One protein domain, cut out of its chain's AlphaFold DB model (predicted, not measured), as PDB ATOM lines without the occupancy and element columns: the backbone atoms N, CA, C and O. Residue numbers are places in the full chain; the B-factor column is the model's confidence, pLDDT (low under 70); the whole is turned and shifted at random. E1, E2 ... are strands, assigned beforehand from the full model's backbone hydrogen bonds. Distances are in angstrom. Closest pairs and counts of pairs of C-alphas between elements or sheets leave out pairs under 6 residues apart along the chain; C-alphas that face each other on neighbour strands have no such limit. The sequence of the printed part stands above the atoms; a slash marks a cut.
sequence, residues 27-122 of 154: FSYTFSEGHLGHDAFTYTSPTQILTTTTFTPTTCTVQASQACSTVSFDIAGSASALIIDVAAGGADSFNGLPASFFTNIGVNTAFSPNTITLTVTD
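What this domain is: This is residues 27 to 122 of the 154 residues of the protein "PEP-CTERM domain-containing protein" of Edaphobacter lichenicola (UniProt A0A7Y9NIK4). Two antiparallel sheets of four strands each stand partly face to face with their strands crossed, as a loose sandwich whose sheets overlap only in part. In the long link from E3 to E4, residues 56 to 69, a short antiparallel pairing of residues 59 to 60 with residues 41 to 42 of E2 ties the link to the edge of the sheet E2, E1, E8, E7. The printed part has 96 residues with eight named strands, E1 to E8 along the chain, and no named helix; the class is all strand, though under half of the residues, 42 of 96, are in named elements. The sheets run E2, E1, E8, E7 and E3, E4, E5, E6. The whole is compact, with a radius of gyration of the C-alphas of 12.5 A, and rounded, spanning 34 by 28 by 28 A.

How they stand to each other: E1, residues 27 to 31, and E2, residues 41 to 45, form a hairpin, antiparallel at 165 degrees, with N 29 and O 43 2.8 A apart. On the other side of E1 is E8, residues 116 to 121, antiparallel at 159 degrees, with N 30 and O 117 2.9 A apart. E7, residues 106 to 108, forms a hairpin with E8; N 108 and O 116 are 2.8 A apart. E2 and E7 are edge strands. E3, residues 53 to 55, is only just apart from E2, their closest C-alphas being 8.2 A apart. E3, E4 at residues 70 to 74, E5 at residues 81 to 87 and E6 at residues 90 to 97 form a meander, each strand the antiparallel neighbour of the one before. Its N and O pairs within hydrogen-bond range include N 55 and O 71 at 2.8 A, N 84 and O 72 at 2.8 A, and N 92 and O 85 at 3.0 A.

Where its parts are: E1 begins at C-alpha 27, (141.304, 158.854, 172.346), and is 13.2 A from first to last C-alpha. E2 measures 13.5 A, E3 6.6 A, E4 12.8 A and E5 19.3 A. E6, the longest strand by residues, measures 20.6 A and begins at C-alpha 90, (149.204, 171.210, 195.964). E7 measures 6.4 A. E8 measures 16.0 A and ends at C-alpha 121, (136.287, 157.495, 168.611).

The domain as a whole: The two C-alphas farthest apart are those of Gly 89 and Asp 122, at 37.7 A. The printed part has no cut. The link from E3 to E4, residues 56 to 69, is long, and that from E5 to E6 is tight. The mean pLDDT of the printed part is 72.9; 33 residues are under 70, among them residues 33 to 39, 60 to 68 and 86 to 92.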
ATOM      1  N   PHE A  27     141.343 159.588 171.082       84.88
ATOM      2  CA  PHE A  27     141.304 158.854 172.346       84.88
ATOM      3  C   PHE A  27     140.679 159.733 173.426       84.88
ATOM      4  O   PHE A  27     141.173 160.830 173.688       84.88
ATOM      5  N   SER A  28     139.614 159.253 174.061       87.50
ATOM      6  CA  SER A  28     138.928 159.942 175.152       87.50
ATOM      7  C   SER A  28     139.073 159.146 176.445       87.50
ATOM      8  O   SER A  28     138.689 157.980 176.520       87.50
ATOM      9  N   TYR A  29     139.614 159.795 177.469       83.12
ATOM     10  CA  TYR A  29     139.830 159.247 178.802       83.12
ATOM     11  C   TYR A  29     138.844 159.921 179.749       83.12
ATOM     12  O   TYR A  29     138.983 161.114 180.028       83.12
ATOM     13  N   THR A  30     137.850 159.172 180.216       85.38
ATOM     14  CA  THR A  30     136.795 159.673 181.101       85.38
ATOM     15  C   THR A  30     136.963 159.087 182.493       85.38
ATOM     16  O   THR A  30     136.842 157.876 182.683       85.38
ATOM     17  N   PHE A  31     137.192 159.955 183.471       78.88
ATOM     18  CA  PHE A  31     137.362 159.616 184.878       78.88
ATOM     19  C   PHE A  31     136.081 159.974 185.626       78.88
ATOM     20  O   PHE A  31     135.655 161.127 185.583       78.88
ATOM     21  N   SER A  32     135.449 158.995 186.282       78.12
ATOM     22  CA  SER A  32     134.273 159.257 187.125       78.12
ATOM     23  C   SER A  32     134.658 159.852 188.487       78.12
ATOM     24  O   SER A  32     135.801 159.736 188.932       78.12
ATOM     25  N   GLU A  33     133.693 160.532 189.108       69.44
ATOM     26  CA  GLU A  33     133.843 161.381 190.299       69.44
ATOM     27  C   GLU A  33     134.618 160.725 191.445       69.44
ATOM     28  O   GLU A  33     134.357 159.574 191.781       69.44
ATOM     29  N   GLY A  34     135.490 161.483 192.123       61.28
ATOM     30  CA  GLY A  34     135.960 161.131 193.468       61.28
ATOM     31  C   GLY A  34     137.351 160.502 193.586       61.28
ATOM     32  O   GLY A  34     137.632 159.890 194.612       61.28
ATOM     33  N   HIS A  35     138.234 160.623 192.587       58.25
ATOM     34  CA  HIS A  35     139.607 160.072 192.670       58.25
ATOM     35  C   HIS A  35     140.738 161.098 192.851       58.25
ATOM     36  O   HIS A  35     141.821 160.704 193.273       58.25
ATOM     37  N   LEU A  36     140.505 162.392 192.599       57.81
ATOM     38  CA  LEU A  36     141.519 163.460 192.729       57.81
ATOM     39  C   LEU A  36     141.039 164.625 193.614       57.81
ATOM     40  O   LEU A  36     141.346 165.772 193.341       57.81
ATOM     41  N   GLY A  37     140.155 164.369 194.586       54.22
ATOM     42  CA  GLY A  37     139.484 165.458 195.319       54.22
ATOM     43  C   GLY A  37     138.517 166.295 194.458       54.22
ATOM     44  O   GLY A  37     137.974 167.291 194.930       54.22
ATOM     45  N   HIS A  38     138.275 165.859 193.216       58.84
ATOM     46  CA  HIS A  38     137.450 166.513 192.202       58.84
ATOM     47  C   HIS A  38     136.344 165.588 191.664       58.84
ATOM     48  O   HIS A  38     136.440 164.355 191.757       58.84
ATOM     49  N   ASP A  39     135.304 166.200 191.078       67.44
ATOM     50  CA  ASP A  39     134.278 165.487 190.313       67.44
ATOM     51  C   ASP A  39     134.865 165.025 188.960       67.44
ATOM     52  O   ASP A  39     136.048 165.196 188.662       67.44
ATOM     53  N   ALA A  40     134.052 164.362 188.143       76.56
ATOM     54  CA  ALA A  40     134.487 163.703 186.917       76.56
ATOM     55  C   ALA A  40     135.226 164.641 185.935       76.56
ATOM     56  O   ALA A  40     134.918 165.831 185.812       76.56
ATOM     57  N   PHE A  41     136.175 164.099 185.168       79.12
ATOM     58  CA  PHE A  41     136.825 164.841 184.085       79.12
ATOM     59  C   PHE A  41     137.052 163.980 182.848       79.12
ATOM     60  O   PHE A  41     137.151 162.753 182.924       79.12
ATOM     61  N   THR A  42     137.167 164.652 181.703       84.75
ATOM     62  CA  THR A  42     137.445 164.014 180.418       84.75
ATOM     63  C   THR A  42     138.633 164.681 179.750       84.75
ATOM     64  O   THR A  42     138.711 165.912 179.648       84.75
ATOM     65  N   TYR A  43     139.548 163.853 179.262       84.19
ATOM     66  CA  TYR A  43     140.671 164.273 178.443       84.19
ATOM     67  C   TYR A  43     140.603 163.638 177.063       84.19
ATOM     68  O   TYR A  43     140.450 162.425 176.940       84.19
ATOM     69  N   THR A  44     140.779 164.463 176.039       86.94
ATOM     70  CA  THR A  44     140.769 164.033 174.647       86.94
ATOM     71  C   THR A  44     142.146 164.241 174.028       86.94
ATOM     72  O   THR A  44     142.663 165.360 174.016       86.94
ATOM     73  N   SER A  45     142.727 163.178 173.476       84.06
ATOM     74  CA  SER A  45     144.037 163.198 172.824       84.06
ATOM     75  C   SER A  45     143.960 162.657 171.393       84.06
ATOM     76  O   SER A  45     143.273 161.664 171.153       84.06
ATOM     77  N   PRO A  46     144.707 163.241 170.437       83.88
ATOM     78  CA  PRO A  46     144.861 162.677 169.094       83.88
ATOM     79  C   PRO A  46     145.786 161.448 169.058       83.88
ATOM     80  O   PRO A  46     145.969 160.841 168.009       83.88
ATOM     81  N   THR A  47     146.437 161.117 170.175       83.06
ATOM     82  CA  THR A  47     147.357 159.979 170.285       83.06
ATOM     83  C   THR A  47     147.140 159.235 171.595       83.06
ATOM     84  O   THR A  47     146.750 159.823 172.609       83.06
ATOM     85  N   GLN A  48     147.397 157.932 171.595       81.75
ATOM     86  CA  GLN A  48     147.359 157.152 172.823       81.75
ATOM     87  C   GLN A  48     148.476 157.589 173.778       81.75
ATOM     88  O   GLN A  48     149.584 157.924 173.352       81.75
ATOM     89  N   ILE A  49     148.193 157.578 175.079       81.38
ATOM     90  CA  ILE A  49     149.145 158.008 176.102       81.38
ATOM     91  C   ILE A  49     150.077 156.839 176.411       81.38
ATOM     92  O   ILE A  49     149.693 155.869 177.056       81.38
ATOM     93  N   LEU A  50     151.301 156.922 175.895       79.88
ATOM     94  CA  LEU A  50     152.330 155.881 176.036       79.88
ATOM     95  C   LEU A  50     153.546 156.343 176.845       79.88
ATOM     96  O   LEU A  50     154.448 155.558 177.119       79.88
ATOM     97  N   THR A  51     153.584 157.621 177.210       82.31
ATOM     98  CA  THR A  51     154.661 158.244 177.984       82.31
ATOM     99  C   THR A  51     154.061 159.252 178.951       82.31
ATOM    100  O   THR A  51     152.867 159.544 178.873       82.31
ATOM    101  N   THR A  52     154.885 159.777 179.853       83.88
ATOM    102  CA  THR A  52     154.488 160.840 180.771       83.88
ATOM    103  C   THR A  52     154.023 162.072 179.987       83.88
ATOM    104  O   THR A  52     154.785 162.625 179.191       83.88
ATOM    105  N   THR A  53     152.776 162.499 180.188       82.88
ATOM    106  CA  THR A  53     152.164 163.628 179.476       82.88
ATOM    107  C   THR A  53     151.412 164.538 180.436       82.88
ATOM    108  O   THR A  53     150.609 164.085 181.246       82.88
ATOM    109  N   THR A  54     151.639 165.844 180.314       85.06
ATOM    110  CA  THR A  54     150.905 166.877 181.056       85.06
ATOM    111  C   THR A  54     149.934 167.585 180.126       85.06
ATOM    112  O   THR A  54     150.287 167.939 179.000       85.06
ATOM    113  N   PHE A  55     148.706 167.797 180.586       81.00
ATOM    114  CA  PHE A  55     147.634 168.393 179.802       81.00
ATOM    115  C   PHE A  55     146.637 169.126 180.705       81.00
ATOM    116  O   PHE A  55     146.626 168.984 181.926       81.00
ATOM    117  N   THR A  56     145.763 169.908 180.082       81.88
ATOM    118  CA  THR A  56     144.600 170.497 180.747       81.88
ATOM    119  C   THR A  56     143.354 169.731 180.295       81.88
ATOM    120  O   THR A  56     143.182 169.556 179.082       81.88
ATOM    121  N   PRO A  57     142.504 169.234 181.215       76.62
ATOM    122  CA  PRO A  57     141.291 168.501 180.860       76.62
ATOM    123  C   PRO A  57     140.399 169.292 179.899       76.62
ATOM    124  O   PRO A  57     140.250 170.507 180.031       76.62
ATOM    125  N   THR A  58     139.781 168.600 178.941       79.56
ATOM    126  CA  THR A  58     138.866 169.222 177.969       79.56
ATOM    127  C   THR A  58     137.558 169.625 178.639       79.56
ATOM    128  O   THR A  58     137.010 170.690 178.364       79.56
ATOM    129  N   THR A  59     137.074 168.776 179.543       76.44
ATOM    130  CA  THR A  59     135.941 169.065 180.419       76.44
ATOM    131  C   THR A  59     136.282 168.606 181.821       76.44
ATOM    132  O   THR A  59     136.836 167.521 182.001       76.44
ATOM    133  N   CYS A  60     135.911 169.398 182.815       69.12
ATOM    134  CA  CYS A  60     136.008 169.015 184.212       69.12
ATOM    135  C   CYS A  60     134.754 169.519 184.912       69.12
ATOM    136  O   CYS A  60     134.378 170.685 184.765       69.12
ATOM    137  N   THR A  61     134.092 168.628 185.630       69.00
ATOM    138  CA  THR A  61     133.145 169.020 186.665       69.00
ATOM    139  C   THR A  61     133.944 169.146 187.950       69.00
ATOM    140  O   THR A  61     134.718 168.262 188.299       69.00
ATOM    141  N   VAL A  62     133.822 170.287 188.609       62.53
ATOM    142  CA  VAL A  62     134.512 170.590 189.859       62.53
ATOM    143  C   VAL A  62     133.466 171.011 190.871       62.53
ATOM    144  O   VAL A  62     132.615 171.856 190.568       62.53
ATOM    145  N   GLN A  63     133.562 170.482 192.090       56.69
ATOM    146  CA  GLN A  63     132.780 170.993 193.201       56.69
ATOM    147  C   GLN A  63     133.145 172.465 193.403       56.69
ATOM    148  O   GLN A  63     134.316 172.851 193.363       56.69
ATOM    149  N   ALA A  64     132.104 173.286 193.538       47.22
ATOM    150  CA  ALA A  64     132.142 174.740 193.475       47.22
ATOM    151  C   ALA A  64     133.349 175.343 194.220       47.22
ATOM    152  O   ALA A  64     133.345 175.384 195.445       47.22
ATOM    153  N   SER A  65     134.350 175.812 193.454       52.53
ATOM    154  CA  SER A  65     135.389 176.812 193.792       52.53
ATOM    155  C   SER A  65     136.806 176.477 193.281       52.53
ATOM    156  O   SER A  65     137.724 177.259 193.538       52.53
ATOM    157  N   GLN A  66     137.021 175.381 192.545       56.84
ATOM    158  CA  GLN A  66     138.325 175.086 191.924       56.84
ATOM    159  C   GLN A  66     138.280 175.231 190.398       56.84
ATOM    160  O   GLN A  66     137.234 175.048 189.790       56.84
ATOM    161  N   ALA A  67     139.395 175.620 189.777       63.16
ATOM    162  CA  ALA A  67     139.529 175.674 188.320       63.16
ATOM    163  C   ALA A  67     140.082 174.342 187.792       63.16
ATOM    164  O   ALA A  67     140.797 173.653 188.520       63.16
ATOM    165  N   CYS A  68     139.801 174.007 186.525       67.62
ATOM    166  CA  CYS A  68     140.448 172.883 185.843       67.62
ATOM    167  C   CYS A  68     141.966 173.075 185.897       67.62
ATOM    168  O   CYS A  68     142.504 173.969 185.238       67.62
ATOM    169  N   SER A  69     142.638 172.258 186.696       73.31
ATOM    170  CA  SER A  69     144.079 172.331 186.888       73.31
ATOM    171  C   SER A  69     144.808 171.456 185.865       73.31
ATOM    172  O   SER A  69     144.192 170.744 185.064       73.31
ATOM    173  N   THR A  70     146.130 171.593 185.789       80.06
ATOM    174  CA  THR A  70     146.951 170.763 184.899       80.06
ATOM    175  C   THR A  70     147.099 169.367 185.474       80.06
ATOM    176  O   THR A  70     147.655 169.206 186.555       80.06
ATOM    177  N   VAL A  71     146.692 168.361 184.705       78.12
ATOM    178  CA  VAL A  71     146.835 166.950 185.058       78.12
ATOM    179  C   VAL A  71     148.027 166.371 184.303       78.12
ATOM    180  O   VAL A  71     148.211 166.616 183.112       78.12
ATOM    181  N   SER A  72     148.859 165.602 184.994       81.88
ATOM    182  CA  SER A  72     149.967 164.845 184.423       81.88
ATOM    183  C   SER A  72     149.711 163.358 184.582       81.88
ATOM    184  O   SER A  72     149.518 162.872 185.694       81.88
ATOM    185  N   PHE A  73     149.739 162.625 183.480       80.75
ATOM    186  CA  PHE A  73     149.881 161.180 183.512       80.75
ATOM    187  C   PHE A  73     151.359 160.855 183.549       80.75
ATOM    188  O   PHE A  73     152.105 161.331 182.701       80.75
ATOM    189  N   ASP A  74     151.782 160.046 184.506       80.75
ATOM    190  CA  ASP A  74     153.140 159.548 184.608       80.75
ATOM    191  C   ASP A  74     153.130 158.024 184.554       80.75
ATOM    192  O   ASP A  74     152.529 157.350 185.389       80.75
ATOM    193  N   ILE A  75     153.763 157.457 183.531       77.88
ATOM    194  CA  ILE A  75     153.852 156.007 183.378       77.88
ATOM    195  C   ILE A  75     155.137 155.558 184.070       77.88
ATOM    196  O   ILE A  75     156.201 155.455 183.456       77.88
ATOM    197  N   ALA A  76     155.031 155.310 185.375       66.19
ATOM    198  CA  ALA A  76     156.117 154.841 186.227       66.19
ATOM    199  C   ALA A  76     156.455 153.356 185.954       66.19
ATOM    200  O   ALA A  76     156.170 152.453 186.745       66.19
ATOM    201  N   GLY A  77     157.101 153.093 184.817       61.84
ATOM    202  CA  GLY A  77     157.578 151.761 184.437       61.84
ATOM    203  C   GLY A  77     156.474 150.793 183.987       61.84
ATOM    204  O   GLY A  77     155.313 151.145 183.821       61.84
ATOM    205  N   SER A  78     156.846 149.531 183.745       56.72
ATOM    206  CA  SER A  78     155.992 148.556 183.042       56.72
ATOM    207  C   SER A  78     154.769 148.061 183.824       56.72
ATOM    208  O   SER A  78     153.944 147.353 183.254       56.72
ATOM    209  N   ALA A  79     154.648 148.383 185.114       62.03
ATOM    210  CA  ALA A  79     153.605 147.829 185.981       62.03
ATOM    211  C   ALA A  79     152.743 148.886 186.675       62.03
ATOM    212  O   ALA A  79     151.699 148.533 187.224       62.03
ATOM    213  N   SER A  80     153.148 150.158 186.676       70.12
ATOM    214  CA  SER A  80     152.444 151.188 187.428       70.12
ATOM    215  C   SER A  80     152.395 152.520 186.692       70.12
ATOM    216  O   SER A  80     153.301 152.897 185.961       70.12
ATOM    217  N   ALA A  81     151.297 153.218 186.894       72.75
ATOM    218  CA  ALA A  81     150.992 154.514 186.346       72.75
ATOM    219  C   ALA A  81     150.443 155.398 187.468       72.75
ATOM    220  O   ALA A  81     149.834 154.917 188.433       72.75
ATOM    221  N   LEU A  82     150.704 156.687 187.327       75.38
ATOM    222  CA  LEU A  82     150.412 157.736 188.276       75.38
ATOM    223  C   LEU A  82     149.641 158.852 187.564       75.38
ATOM    224  O   LEU A  82     149.962 159.209 186.434       75.38
ATOM    225  N   ILE A  83     148.619 159.400 188.215       74.19
ATOM    226  CA  ILE A  83     147.928 160.614 187.759       74.19
ATOM    227  C   ILE A  83     148.186 161.691 188.793       74.19
ATOM    228  O   ILE A  83     147.849 161.490 189.954       74.19
ATOM    229  N   ILE A  84     148.779 162.803 188.382       73.19
ATOM    230  CA  ILE A  84     149.098 163.937 189.246       73.19
ATOM    231  C   ILE A  84     148.251 165.119 188.801       73.19
ATOM    232  O   ILE A  84     148.438 165.605 187.689       73.19
ATOM    233  N   ASP A  85     147.354 165.603 189.646       73.25
ATOM    234  CA  ASP A  85     146.741 166.912 189.450       73.25
ATOM    235  C   ASP A  85     147.610 167.974 190.114       73.25
ATOM    236  O   ASP A  85     147.938 167.864 191.293       73.25
ATOM    237  N   VAL A  86     148.012 168.988 189.357       66.62
ATOM    238  CA  VAL A  86     148.775 170.128 189.854       66.62
ATOM    239  C   VAL A  86     147.828 171.315 189.933       66.62
ATOM    240  O   VAL A  86     147.794 172.166 189.038       66.62
ATOM    241  N   ALA A  87     147.064 171.372 191.022       64.75
ATOM    242  CA  ALA A  87     146.316 172.562 191.389       64.75
ATOM    243  C   ALA A  87     147.266 173.643 191.918       64.75
ATOM    244  O   ALA A  87     148.360 173.359 192.413       64.75
ATOM    245  N   ALA A  88     146.846 174.910 191.856       53.69
ATOM    246  CA  ALA A  88     147.650 176.083 192.228       53.69
ATOM    247  C   ALA A  88     148.065 176.169 193.725       53.69
ATOM    248  O   ALA A  88     148.465 177.234 194.192       53.69
ATOM    249  N   GLY A  89     147.995 175.072 194.484       55.84
ATOM    250  CA  GLY A  89     148.371 174.991 195.897       55.84
ATOM    251  C   GLY A  89     148.760 173.597 196.409       55.84
ATOM    252  O   GLY A  89     148.990 173.461 197.608       55.84
ATOM    253  N   GLY A  90     148.854 172.574 195.553       59.34
ATOM    254  CA  GLY A  90     149.204 171.210 195.964       59.34
ATOM    255  C   GLY A  90     149.067 170.212 194.816       59.34
ATOM    256  O   GLY A  90     148.280 170.439 193.901       59.34
ATOM    257  N   ALA A  91     149.868 169.146 194.854       67.00
ATOM    258  CA  ALA A  91     149.780 168.053 193.895       67.00
ATOM    259  C   ALA A  91     149.019 166.877 194.519       67.00
ATOM    260  O   ALA A  91     149.520 166.284 195.477       67.00
ATOM    261  N   ASP A  92     147.854 166.531 193.975       69.94
ATOM    262  CA  ASP A  92     147.138 165.307 194.341       69.94
ATOM    263  C   ASP A  92     147.554 164.194 193.387       69.94
ATOM    264  O   ASP A  92     147.578 164.377 192.172       69.94
ATOM    265  N   SER A  93     147.938 163.035 193.928       72.75
ATOM    266  CA  SER A  93     148.546 161.974 193.128       72.75
ATOM    267  C   SER A  93     147.869 160.624 193.354       72.75
ATOM    268  O   SER A  93     147.853 160.122 194.480       72.75
ATOM    269  N   PHE A  94     147.369 160.007 192.286       71.38
ATOM    270  CA  PHE A  94     146.847 158.645 192.298       71.38
ATOM    271  C   PHE A  94     147.917 157.661 191.827       71.38
ATOM    272  O   PHE A  94     148.227 157.629 190.639       71.38
ATOM    273  N   ASN A  95     148.458 156.848 192.736       75.12
ATOM    274  CA  ASN A  95     149.487 155.848 192.437       75.12
ATOM    275  C   ASN A  95     148.898 154.445 192.252       75.12
ATOM    276  O   ASN A  95     147.958 154.057 192.942       75.12
ATOM    277  N   GLY A  96     149.535 153.647 191.391       72.00
ATOM    278  CA  GLY A  96     149.257 152.212 191.282       72.00
ATOM    279  C   GLY A  96     148.215 151.836 190.231       72.00
ATOM    280  O   GLY A  96     147.651 150.745 190.300       72.00
ATOM    281  N   LEU A  97     147.972 152.693 189.233       76.75
ATOM    282  CA  LEU A  97     147.264 152.256 188.027       76.75
ATOM    283  C   LEU A  97     148.108 151.195 187.325       76.75
ATOM    284  O   LEU A  97     149.302 151.415 187.168       76.75
ATOM    285  N   PRO A  98     147.554 150.077 186.846       75.25
ATOM    286  CA  PRO A  98     148.322 149.203 185.970       75.25
ATOM    287  C   PRO A  98     148.730 149.987 184.714       75.25
ATOM    288  O   PRO A  98     147.915 150.720 184.166       75.25
ATOM    289  N   ALA A  99     149.956 149.824 184.209       73.06
ATOM    290  CA  ALA A  99     150.405 150.541 183.001       73.06
ATOM    291  C   ALA A  99     149.513 150.261 181.771       73.06
ATOM    292  O   ALA A  99     149.360 151.104 180.890       73.06
ATOM    293  N   SER A 100     148.849 149.098 181.749       74.25
ATOM    294  CA  SER A 100     147.850 148.738 180.740       74.25
ATOM    295  C   SER A 100     146.589 149.607 180.769       74.25
ATOM    296  O   SER A 100     145.771 149.522 179.861       74.25
ATOM    297  N   PHE A 101     146.402 150.432 181.799       76.19
ATOM    298  CA  PHE A 101     145.279 151.355 181.925       76.19
ATOM    299  C   PHE A 101     145.199 152.335 180.744       76.19
ATOM    300  O   PHE A 101     144.126 152.523 180.182       76.19
ATOM    301  N   PHE A 102     146.331 152.902 180.314       76.38
ATOM    302  CA  PHE A 102     146.357 153.856 179.198       76.38
ATOM    303  C   PHE A 102     146.304 153.189 177.818       76.38
ATOM    304  O   PHE A 102     146.105 153.865 176.807       76.38
ATOM    305  N   THR A 103     146.480 151.865 177.766       77.19
ATOM    306  CA  THR A 103     146.529 151.107 176.512       77.19
ATOM    307  C   THR A 103     145.292 150.250 176.251       77.19
ATOM    308  O   THR A 103     145.010 149.934 175.095       77.19
ATOM    309  N   ASN A 104     144.528 149.889 177.284       81.00
ATOM    310  CA  ASN A 104     143.358 149.024 177.163       81.00
ATOM    311  C   ASN A 104     142.077 149.835 176.921       81.00
ATOM    312  O   ASN A 104     141.576 150.510 177.816       81.00
ATOM    313  N   ILE A 105     141.546 149.750 175.701       82.62
ATOM    314  CA  ILE A 105     140.267 150.369 175.333       82.62
ATOM    315  C   ILE A 105     139.138 149.641 176.068       82.62
ATOM    316  O   ILE A 105     139.004 148.422 175.942       82.62
ATOM    317  N   GLY A 106     138.308 150.383 176.799       82.75
ATOM    318  CA  GLY A 106     137.195 149.830 177.565       82.75
ATOM    319  C   GLY A 106     136.989 150.508 178.918       82.75
ATOM    320  O   GLY A 106     137.531 151.576 179.201       82.75
ATOM    321  N   VAL A 107     136.168 149.875 179.758       81.19
ATOM    322  CA  VAL A 107     135.898 150.323 181.131       81.19
ATOM    323  C   VAL A 107     136.843 149.595 182.079       81.19
ATOM    324  O   VAL A 107     136.797 148.371 182.199       81.19
ATOM    325  N   ASN A 108     137.673 150.352 182.786       74.88
ATOM    326  CA  ASN A 108     138.485 149.853 183.879       74.88
ATOM    327  C   ASN A 108     137.744 150.066 185.207       74.88
ATOM    328  O   ASN A 108     137.463 151.196 185.613       74.88
ATOM    329  N   THR A 109     137.412 148.957 185.869       75.44
ATOM    330  CA  THR A 109     136.712 148.916 187.163       75.44
ATOM    331  C   THR A 109     137.620 148.464 188.304       75.44
ATOM    332  O   THR A 109     137.130 148.129 189.382       75.44
ATOM    333  N   ALA A 110     138.943 148.447 188.099       66.06
ATOM    334  CA  ALA A 110     139.898 147.996 189.113       66.06
ATOM    335  C   ALA A 110     139.878 148.852 190.399       66.06
ATOM    336  O   ALA A 110     140.512 148.485 191.385       66.06
ATOM    337  N   PHE A 111     139.119 149.952 190.409       65.19
ATOM    338  CA  PHE A 111     139.053 150.927 191.487       65.19
ATOM    339  C   PHE A 111     137.610 151.165 191.940       65.19
ATOM    340  O   PHE A 111     137.053 152.232 191.732       65.19
ATOM    341  N   SER A 112     136.987 150.166 192.569       58.75
ATOM    342  CA  SER A 112     135.655 150.318 193.179       58.75
ATOM    343  C   SER A 112     135.661 151.399 194.280       58.75
ATOM    344  O   SER A 112     136.605 151.420 195.075       58.75
ATOM    345  N   PRO A 113     134.635 152.273 194.372       62.88
ATOM    346  CA  PRO A 113     133.359 152.266 193.635       62.88
ATOM    347  C   PRO A 113     133.384 152.959 192.262       62.88
ATOM    348  O   PRO A 113     132.342 153.087 191.619       62.88
ATOM    349  N   ASN A 114     134.549 153.376 191.786       66.94
ATOM    350  CA  ASN A 114     134.687 154.259 190.643       66.94
ATOM    351  C   ASN A 114     135.029 153.495 189.361       66.94
ATOM    352  O   ASN A 114     135.505 152.358 189.352       66.94
ATOM    353  N   THR A 115     134.756 154.145 188.236       71.31
ATOM    354  CA  THR A 115     135.027 153.601 186.905       71.31
ATOM    355  C   THR A 115     135.799 154.602 186.072       71.31
ATOM    356  O   THR A 115     135.565 155.813 186.130       71.31
ATOM    357  N   ILE A 116     136.740 154.106 185.287       72.00
ATOM    358  CA  ILE A 116     137.466 154.941 184.345       72.00
ATOM    359  C   ILE A 116     137.319 154.305 182.977       72.00
ATOM    360  O   ILE A 116     137.555 153.109 182.822       72.00
ATOM    361  N   THR A 117     136.883 155.082 181.994       80.44
ATOM    362  CA  THR A 117     136.580 154.568 180.657       80.44
ATOM    363  C   THR A 117     137.517 155.191 179.640       80.44
ATOM    364  O   THR A 117     137.563 156.413 179.510       80.44
ATOM    365  N   LEU A 118     138.233 154.346 178.901       81.12
ATOM    366  CA  LEU A 118     138.956 154.731 177.697       81.12
ATOM    367  C   LEU A 118     138.101 154.374 176.481       81.12
ATOM    368  O   LEU A 118     137.866 153.195 176.208       81.12
ATOM    369  N   THR A 119     137.653 155.384 175.742       81.25
ATOM    370  CA  THR A 119     136.969 155.207 174.459       81.25
ATOM    371  C   THR A 119     137.845 155.694 173.313       81.25
ATOM    372  O   THR A 119     138.507 156.727 173.400       81.25
ATOM    373  N   VAL A 120     137.836 154.944 172.213       77.19
ATOM    374  CA  VAL A 120     138.405 155.388 170.940       77.19
ATOM    375  C   VAL A 120     137.244 155.769 170.047       77.19
ATOM    376  O   VAL A 120     136.329 154.974 169.836       77.19
ATOM    377  N   THR A 121     137.247 157.016 169.598       73.44
ATOM    378  CA  THR A 121     136.287 157.495 168.611       73.44
ATOM    379  C   THR A 121     136.994 157.555 167.272       73.44
ATOM    380  O   THR A 121     137.794 158.466 167.031       73.44
ATOM    381  N   ASP A 122     136.679 156.596 166.408       65.00
ATOM    382  CA  ASP A 122     137.056 156.665 165.004       65.00
ATOM    383  C   ASP A 122     136.249 157.798 164.375       65.00
ATOM    384  O   ASP A 122     135.011 157.787 164.356       65.00
TER     385      ASP A 122